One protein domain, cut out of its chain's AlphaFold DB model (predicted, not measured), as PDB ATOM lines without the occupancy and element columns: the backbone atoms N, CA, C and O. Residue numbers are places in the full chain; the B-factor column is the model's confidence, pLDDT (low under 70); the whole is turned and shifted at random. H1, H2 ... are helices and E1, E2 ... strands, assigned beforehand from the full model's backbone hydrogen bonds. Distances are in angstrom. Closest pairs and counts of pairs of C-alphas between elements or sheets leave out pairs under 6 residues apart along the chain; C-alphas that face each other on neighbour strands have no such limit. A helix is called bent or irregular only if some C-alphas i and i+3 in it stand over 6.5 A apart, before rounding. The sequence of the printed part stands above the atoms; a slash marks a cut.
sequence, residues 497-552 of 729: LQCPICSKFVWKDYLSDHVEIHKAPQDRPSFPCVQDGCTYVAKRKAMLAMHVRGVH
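Overview. This is residues 497 to 552 of the 729 residues of the protein "Zinc finger and BTB domain-containing protein 41" of Folsomia candida (UniProt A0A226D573). With little regular structure, the printed part makes two small lobes joined by a loop: first a short pairing of strand stretches with E1 and H1, then a second short pairing with H2 beside it. The 56 residues hold E1, H1 and H2 in that order, only 22 of them in named elements, mostly helix. The whole is loose, with a radius of gyration of the C-alphas of 14.0 A, and flat, spanning 40 by 22 by 11 A.

Arrangement. Look first at residues 497 to 498, antiparallel to residues 505 to 506 of E1, residues 505 to 507, which pairs with no named strand. A tight link leads to H1, residues 508 to 515; the closest C-alphas, Val 506 and His 514, are 7.6 A apart. Residues 527 to 528 pair antiparallel with 537 to 538, before H2, residues 541 to 551. H2 is apart from E1 and H1. O i to N i+4 pairs within hydrogen-bond range number 2 of 4 in H1 and 6 of 7 in H2.

Along the chain. Find C-alpha 505 at (160.846, 150.280, 107.665), where E1 begins; it runs 7.0 A. H1 runs 11.2 A and is irregular, with C-alphas 509 and 512 7.2 A apart. H2 runs 15.4 A to C-alpha 551 at (162.674, 154.527, 141.894).

Size, cuts and confidence. The farthest C-alphas, Gln 498 and Gly 533, are 41.1 A apart. The printed part has no cut; the link from H1 to H2 is long, 25 residues. The model's pLDDT is under 70 at residues 520 to 523 and 525.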
ATOM      1  N   LEU A 497     155.804 150.555 107.280       75.50
ATOM      2  CA  LEU A 497     155.771 151.809 106.562       75.50
ATOM      3  C   LEU A 497     157.191 152.371 106.561       75.50
ATOM      4  O   LEU A 497     157.871 152.404 107.592       75.50
ATOM      5  N   GLN A 498     157.658 152.762 105.382       77.25
ATOM      6  CA  GLN A 498     158.921 153.461 105.237       77.25
ATOM      7  C   GLN A 498     158.768 154.851 105.859       77.25
ATOM      8  O   GLN A 498     157.881 155.612 105.481       77.25
ATOM      9  N   CYS A 499     159.604 155.189 106.840       81.69
ATOM     10  CA  CYS A 499     159.607 156.538 107.391       81.69
ATOM     11  C   CYS A 499     160.043 157.540 106.307       81.69
ATOM     12  O   CYS A 499     161.163 157.394 105.811       81.69
ATOM     13  N   PRO A 500     159.247 158.580 105.988       75.88
ATOM     14  CA  PRO A 500     159.571 159.512 104.906       75.88
ATOM     15  C   PRO A 500     160.849 160.330 105.160       75.88
ATOM     16  O   PRO A 500     161.451 160.821 104.219       75.88
ATOM     17  N   ILE A 501     161.297 160.442 106.419       79.56
ATOM     18  CA  ILE A 501     162.449 161.274 106.809       79.56
ATOM     19  C   ILE A 501     163.777 160.486 106.822       79.56
ATOM     20  O   ILE A 501     164.848 161.072 106.716       79.56
ATOM     21  N   CYS A 502     163.751 159.153 106.970       82.12
ATOM     22  CA  CYS A 502     164.991 158.357 107.067       82.12
ATOM     23  C   CYS A 502     164.946 156.975 106.394       82.12
ATOM     24  O   CYS A 502     165.819 156.141 106.639       82.12
ATOM     25  N   SER A 503     163.907 156.702 105.602       72.75
ATOM     26  CA  SER A 503     163.692 155.464 104.840       72.75
ATOM     27  C   SER A 503     163.734 154.151 105.638       72.75
ATOM     28  O   SER A 503     163.874 153.070 105.072       72.75
ATOM     29  N   LYS A 504     163.570 154.201 106.967       77.75
ATOM     30  CA  LYS A 504     163.521 152.999 107.813       77.75
ATOM     31  C   LYS A 504     162.121 152.402 107.848       77.75
ATOM     32  O   LYS A 504     161.147 153.092 108.132       77.75
ATOM     33  N   PHE A 505     162.055 151.097 107.616       77.62
ATOM     34  CA  PHE A 505     160.846 150.280 107.665       77.62
ATOM     35  C   PHE A 505     160.377 150.051 109.114       77.62
ATOM     36  O   PHE A 505     160.941 149.223 109.834       77.62
ATOM     37  N   VAL A 506     159.323 150.758 109.533       80.44
ATOM     38  CA  VAL A 506     158.754 150.728 110.895       80.44
ATOM     39  C   VAL A 506     157.287 150.285 110.848       80.44
ATOM     40  O   VAL A 506     156.550 150.653 109.943       80.44
ATOM     41  N   TRP A 507     156.831 149.470 111.805       77.44
ATOM     42  CA  TRP A 507     155.417 149.065 111.875       77.44
ATOM     43  C   TRP A 507     154.483 150.272 112.032       77.44
ATOM     44  O   TRP A 507     154.804 151.188 112.786       77.44
ATOM     45  N   LYS A 508     153.308 150.232 111.385       72.75
ATOM     46  CA  LYS A 508     152.297 151.309 111.392       72.75
ATOM     47  C   LYS A 508     152.033 151.890 112.790       72.75
ATOM     48  O   LYS A 508     152.158 153.095 112.970       72.75
ATOM     49  N   ASP A 509     151.794 151.033 113.783       72.38
ATOM     50  CA  ASP A 509     151.498 151.421 115.176       72.38
ATOM     51  C   ASP A 509     152.656 152.145 115.896       72.38
ATOM     52  O   ASP A 509     152.455 152.759 116.941       72.38
ATOM     53  N   TYR A 510     153.873 152.059 115.351       71.88
ATOM     54  CA  TYR A 510     155.100 152.649 115.893       71.88
ATOM     55  C   TYR A 510     155.692 153.730 114.977       71.88
ATOM     56  O   TYR A 510     156.740 154.289 115.304       71.88
ATOM     57  N   LEU A 511     155.058 154.036 113.836       79.06
ATOM     58  CA  LEU A 511     155.560 155.052 112.912       79.06
ATOM     59  C   LEU A 511     155.527 156.444 113.559       79.06
ATOM     60  O   LEU A 511     156.509 157.169 113.446       79.06
ATOM     61  N   SER A 512     154.470 156.786 114.301       75.31
ATOM     62  CA  SER A 512     154.369 158.058 115.037       75.31
ATOM     63  C   SER A 512     155.472 158.191 116.098       75.31
ATOM     64  O   SER A 512     156.257 159.136 116.055       75.31
ATOM     65  N   ASP A 513     155.612 157.168 116.953       73.62
ATOM     66  CA  ASP A 513     156.681 156.994 117.959       73.62
ATOM     67  C   ASP A 513     158.099 157.131 117.353       73.62
ATOM     68  O   ASP A 513     159.059 157.483 118.040       73.62
ATOM     69  N   HIS A 514     158.248 156.813 116.063       80.12
ATOM     70  CA  HIS A 514     159.495 156.916 115.313       80.12
ATOM     71  C   HIS A 514     159.688 158.282 114.636       80.12
ATOM     72  O   HIS A 514     160.805 158.796 114.640       80.12
ATOM     73  N   VAL A 515     158.636 158.892 114.085       79.38
ATOM     74  CA  VAL A 515     158.696 160.228 113.466       79.38
ATOM     75  C   VAL A 515     159.011 161.307 114.509       79.38
ATOM     76  O   VAL A 515     159.782 162.222 114.225       79.38
ATOM     77  N   GLU A 516     158.556 161.141 115.755       77.50
ATOM     78  CA  GLU A 516     158.982 161.970 116.896       77.50
ATOM     79  C   GLU A 516     160.507 161.970 117.133       77.50
ATOM     80  O   GLU A 516     161.039 162.912 117.716       77.50
ATOM     81  N   ILE A 517     161.249 160.960 116.660       71.88
ATOM     82  CA  ILE A 517     162.716 160.890 116.804       71.88
ATOM     83  C   ILE A 517     163.429 161.848 115.831       71.88
ATOM     84  O   ILE A 517     164.587 162.197 116.078       71.88
ATOM     85  N   HIS A 518     162.757 162.304 114.768       74.75
ATOM     86  CA  HIS A 518     163.329 163.220 113.770       74.75
ATOM     87  C   HIS A 518     163.085 164.700 114.075       74.75
ATOM     88  O   HIS A 518     163.826 165.538 113.571       74.75
ATOM     89  N   LYS A 519     162.120 165.032 114.946       78.25
ATOM     90  CA  LYS A 519     161.901 166.405 115.441       78.25
ATOM     91  C   LYS A 519     163.157 166.976 116.116       78.25
ATOM     92  O   LYS A 519     163.968 166.204 116.644       78.25
ATOM     93  N   ALA A 520     163.332 168.300 116.153       68.81
ATOM     94  CA  ALA A 520     164.476 168.906 116.844       68.81
ATOM     95  C   ALA A 520     164.451 168.574 118.356       68.81
ATOM     96  O   ALA A 520     163.398 168.211 118.881       68.81
ATOM     97  N   PRO A 521     165.590 168.609 119.078       65.25
ATOM     98  CA  PRO A 521     165.647 168.150 120.468       65.25
ATOM     99  C   PRO A 521     164.677 168.857 121.423       65.25
ATOM    100  O   PRO A 521     164.235 168.207 122.370       65.25
ATOM    101  N   GLN A 522     164.333 170.126 121.165       63.69
ATOM    102  CA  GLN A 522     163.329 170.874 121.927       63.69
ATOM    103  C   GLN A 522     161.880 170.397 121.692       63.69
ATOM    104  O   GLN A 522     161.111 170.319 122.644       63.69
ATOM    105  N   ASP A 523     161.523 169.975 120.474       64.19
ATOM    106  CA  ASP A 523     160.133 169.648 120.086       64.19
ATOM    107  C   ASP A 523     159.764 168.172 120.313       64.19
ATOM    108  O   ASP A 523     158.730 167.676 119.846       64.19
ATOM    109  N   ARG A 524     160.641 167.422 120.989       71.44
ATOM    110  CA  ARG A 524     160.396 166.020 121.344       71.44
ATOM    111  C   ARG A 524     159.601 165.965 122.640       71.44
ATOM    112  O   ARG A 524     160.027 166.577 123.620       71.44
ATOM    113  N   PRO A 525     158.509 165.185 122.704       66.12
ATOM    114  CA  PRO A 525     157.698 165.107 123.908       66.12
ATOM    115  C   PRO A 525     158.519 164.516 125.061       66.12
ATOM    116  O   PRO A 525     158.821 163.320 125.113       66.12
ATOM    117  N   SER A 526     158.911 165.394 125.981       78.44
ATOM    118  CA  SER A 526     159.653 165.036 127.181       78.44
ATOM    119  C   SER A 526     158.680 164.761 128.326       78.44
ATOM    120  O   SER A 526     157.645 165.412 128.463       78.44
ATOM    121  N   PHE A 527     158.986 163.748 129.132       80.56
ATOM    122  CA  PHE A 527     158.141 163.313 130.240       80.56
ATOM    123  C   PHE A 527     158.965 163.366 131.532       80.56
ATOM    124  O   PHE A 527     159.574 162.351 131.897       80.56
ATOM    125  N   PRO A 528     159.063 164.544 132.182       82.06
ATOM    126  CA  PRO A 528     159.735 164.687 133.470       82.06
ATOM    127  C   PRO A 528     159.033 163.866 134.554       82.06
ATOM    128  O   PRO A 528     157.840 163.568 134.467       82.06
ATOM    129  N   CYS A 529     159.781 163.489 135.586       85.69
ATOM    130  CA  CYS A 529     159.202 162.914 136.788       85.69
ATOM    131  C   CYS A 529     158.495 164.001 137.607       85.69
ATOM    132  O   CYS A 529     159.056 165.063 137.838       85.69
ATOM    133  N   VAL A 530     157.271 163.710 138.053       83.12
ATOM    134  CA  VAL A 530     156.457 164.603 138.903       83.12
ATOM    135  C   VAL A 530     156.802 164.429 140.394       83.12
ATOM    136  O   VAL A 530     156.312 165.161 141.242       83.12
ATOM    137  N   GLN A 531     157.638 163.441 140.730       77.94
ATOM    138  CA  GLN A 531     158.066 163.198 142.105       77.94
ATOM    139  C   GLN A 531     159.178 164.168 142.511       77.94
ATOM    140  O   GLN A 531     160.175 164.293 141.793       77.94
ATOM    141  N   ASP A 532     159.020 164.786 143.679       70.75
ATOM    142  CA  ASP A 532     159.974 165.745 144.230       70.75
ATOM    143  C   ASP A 532     161.404 165.174 144.357       70.75
ATOM    144  O   ASP A 532     161.618 163.964 144.496       70.75
ATOM    145  N   GLY A 533     162.397 166.051 144.208       76.62
ATOM    146  CA  GLY A 533     163.822 165.720 144.151       76.62
ATOM    147  C   GLY A 533     164.278 164.927 142.913       76.62
ATOM    148  O   GLY A 533     165.460 164.587 142.813       76.62
ATOM    149  N   CYS A 534     163.399 164.599 141.953       83.50
ATOM    150  CA  CYS A 534     163.737 163.688 140.856       83.50
ATOM    151  C   CYS A 534     163.992 164.367 139.496       83.50
ATOM    152  O   CYS A 534     163.084 164.592 138.702       83.50
ATOM    153  N   THR A 535     165.267 164.548 139.142       82.19
ATOM    154  CA  THR A 535     165.714 165.143 137.862       82.19
ATOM    155  C   THR A 535     165.570 164.234 136.624       82.19
ATOM    156  O   THR A 535     166.180 164.485 135.581       82.19
ATOM    157  N   TYR A 536     164.793 163.147 136.695       82.44
ATOM    158  CA  TYR A 536     164.678 162.189 135.590       82.44
ATOM    159  C   TYR A 536     163.658 162.626 134.533       82.44
ATOM    160  O   TYR A 536     162.462 162.706 134.804       82.44
ATOM    161  N   VAL A 537     164.121 162.802 133.293       82.06
ATOM    162  CA  VAL A 537     163.272 163.103 132.131       82.06
ATOM    163  C   VAL A 537     163.260 161.921 131.162       82.06
ATOM    164  O   VAL A 537     164.287 161.533 130.599       82.06
ATOM    165  N   ALA A 538     162.083 161.333 130.951       83.25
ATOM    166  CA  ALA A 538     161.897 160.213 130.040       83.25
ATOM    167  C   ALA A 538     161.551 160.683 128.620       83.25
ATOM    168  O   ALA A 538     160.796 161.629 128.426       83.25
ATOM    169  N   LYS A 539     162.021 159.943 127.608       75.25
ATOM    170  CA  LYS A 539     161.705 160.211 126.189       75.25
ATOM    171  C   LYS A 539     160.353 159.653 125.721       75.25
ATOM    172  O   LYS A 539     159.978 159.884 124.585       75.25
ATOM    173  N   ARG A 540     159.675 158.840 126.546       77.31
ATOM    174  CA  ARG A 540     158.354 158.236 126.271       77.31
ATOM    175  C   ARG A 540     157.614 157.944 127.576       77.31
ATOM    176  O   ARG A 540     158.237 157.483 128.536       77.31
ATOM    177  N   LYS A 541     156.281 158.084 127.579       77.44
ATOM    178  CA  LYS A 541     155.393 157.831 128.739       77.44
ATOM    179  C   LYS A 541     155.633 156.464 129.401       77.44
ATOM    180  O   LYS A 541     155.705 156.370 130.623       77.44
ATOM    181  N   ALA A 542     155.853 155.411 128.608       76.56
ATOM    182  CA  ALA A 542     156.138 154.063 129.113       76.56
ATOM    183  C   ALA A 542     157.469 153.951 129.889       76.56
ATOM    184  O   ALA A 542     157.572 153.145 130.814       76.56
ATOM    185  N   MET A 543     158.476 154.765 129.547       77.75
ATOM    186  CA  MET A 543     159.750 154.813 130.275       77.75
ATOM    187  C   MET A 543     159.610 155.585 131.589       77.75
ATOM    188  O   MET A 543     160.131 155.123 132.600       77.75
ATOM    189  N   LEU A 544     158.837 156.681 131.618       83.50
ATOM    190  CA  LEU A 544     158.502 157.361 132.875       83.50
ATOM    191  C   LEU A 544     157.726 156.424 133.815       83.50
ATOM    192  O   LEU A 544     158.113 156.243 134.964       83.50
ATOM    193  N   ALA A 545     156.703 155.734 133.308       79.38
ATOM    194  CA  ALA A 545     155.933 154.761 134.087       79.38
ATOM    195  C   ALA A 545     156.761 153.544 134.553       79.38
ATOM    196  O   ALA A 545     156.354 152.838 135.472       79.38
ATOM    197  N   MET A 546     157.909 153.250 133.932       76.25
ATOM    198  CA  MET A 546     158.873 152.263 134.437       76.25
ATOM    199  C   MET A 546     159.813 152.872 135.487       76.25
ATOM    200  O   MET A 546     160.105 152.216 136.482       76.25
ATOM    201  N   HIS A 547     160.249 154.117 135.291       81.31
ATOM    202  CA  HIS A 547     161.064 154.860 136.247       81.31
ATOM    203  C   HIS A 547     160.324 155.092 137.573       81.31
ATOM    204  O   HIS A 547     160.869 154.743 138.612       81.31
ATOM    205  N   VAL A 548     159.077 155.582 137.555       80.81
ATOM    206  CA  VAL A 548     158.294 155.858 138.777       80.81
ATOM    207  C   VAL A 548     158.073 154.579 139.592       80.81
ATOM    208  O   VAL A 548     158.420 154.537 140.770       80.81
ATOM    209  N   ARG A 549     157.632 153.490 138.942       77.31
ATOM    210  CA  ARG A 549     157.518 152.153 139.564       77.31
ATOM    211  C   ARG A 549     158.854 151.558 140.022       77.31
ATOM    212  O   ARG A 549     158.888 150.629 140.823       77.31
ATOM    213  N   GLY A 550     159.960 152.042 139.465       75.19
ATOM    214  CA  GLY A 550     161.307 151.611 139.807       75.19
ATOM    215  C   GLY A 550     161.852 152.344 141.028       75.19
ATOM    216  O   GLY A 550     162.235 151.699 142.001       75.19
ATOM    217  N   VAL A 551     161.941 153.670 140.950       74.44
ATOM    218  CA  VAL A 551     162.674 154.527 141.894       74.44
ATOM    219  C   VAL A 551     161.807 154.929 143.087       74.44
ATOM    220  O   VAL A 551     162.281 154.844 144.221       74.44
ATOM    221  N   HIS A 552     160.545 155.287 142.833       77.69
ATOM    222  CA  HIS A 552     159.654 155.899 143.824       77.69
ATOM    223  C   HIS A 552     158.695 154.875 144.447       77.69
ATOM    224  O   HIS A 552     158.653 154.731 145.665       77.69
TER     225      HIS A 552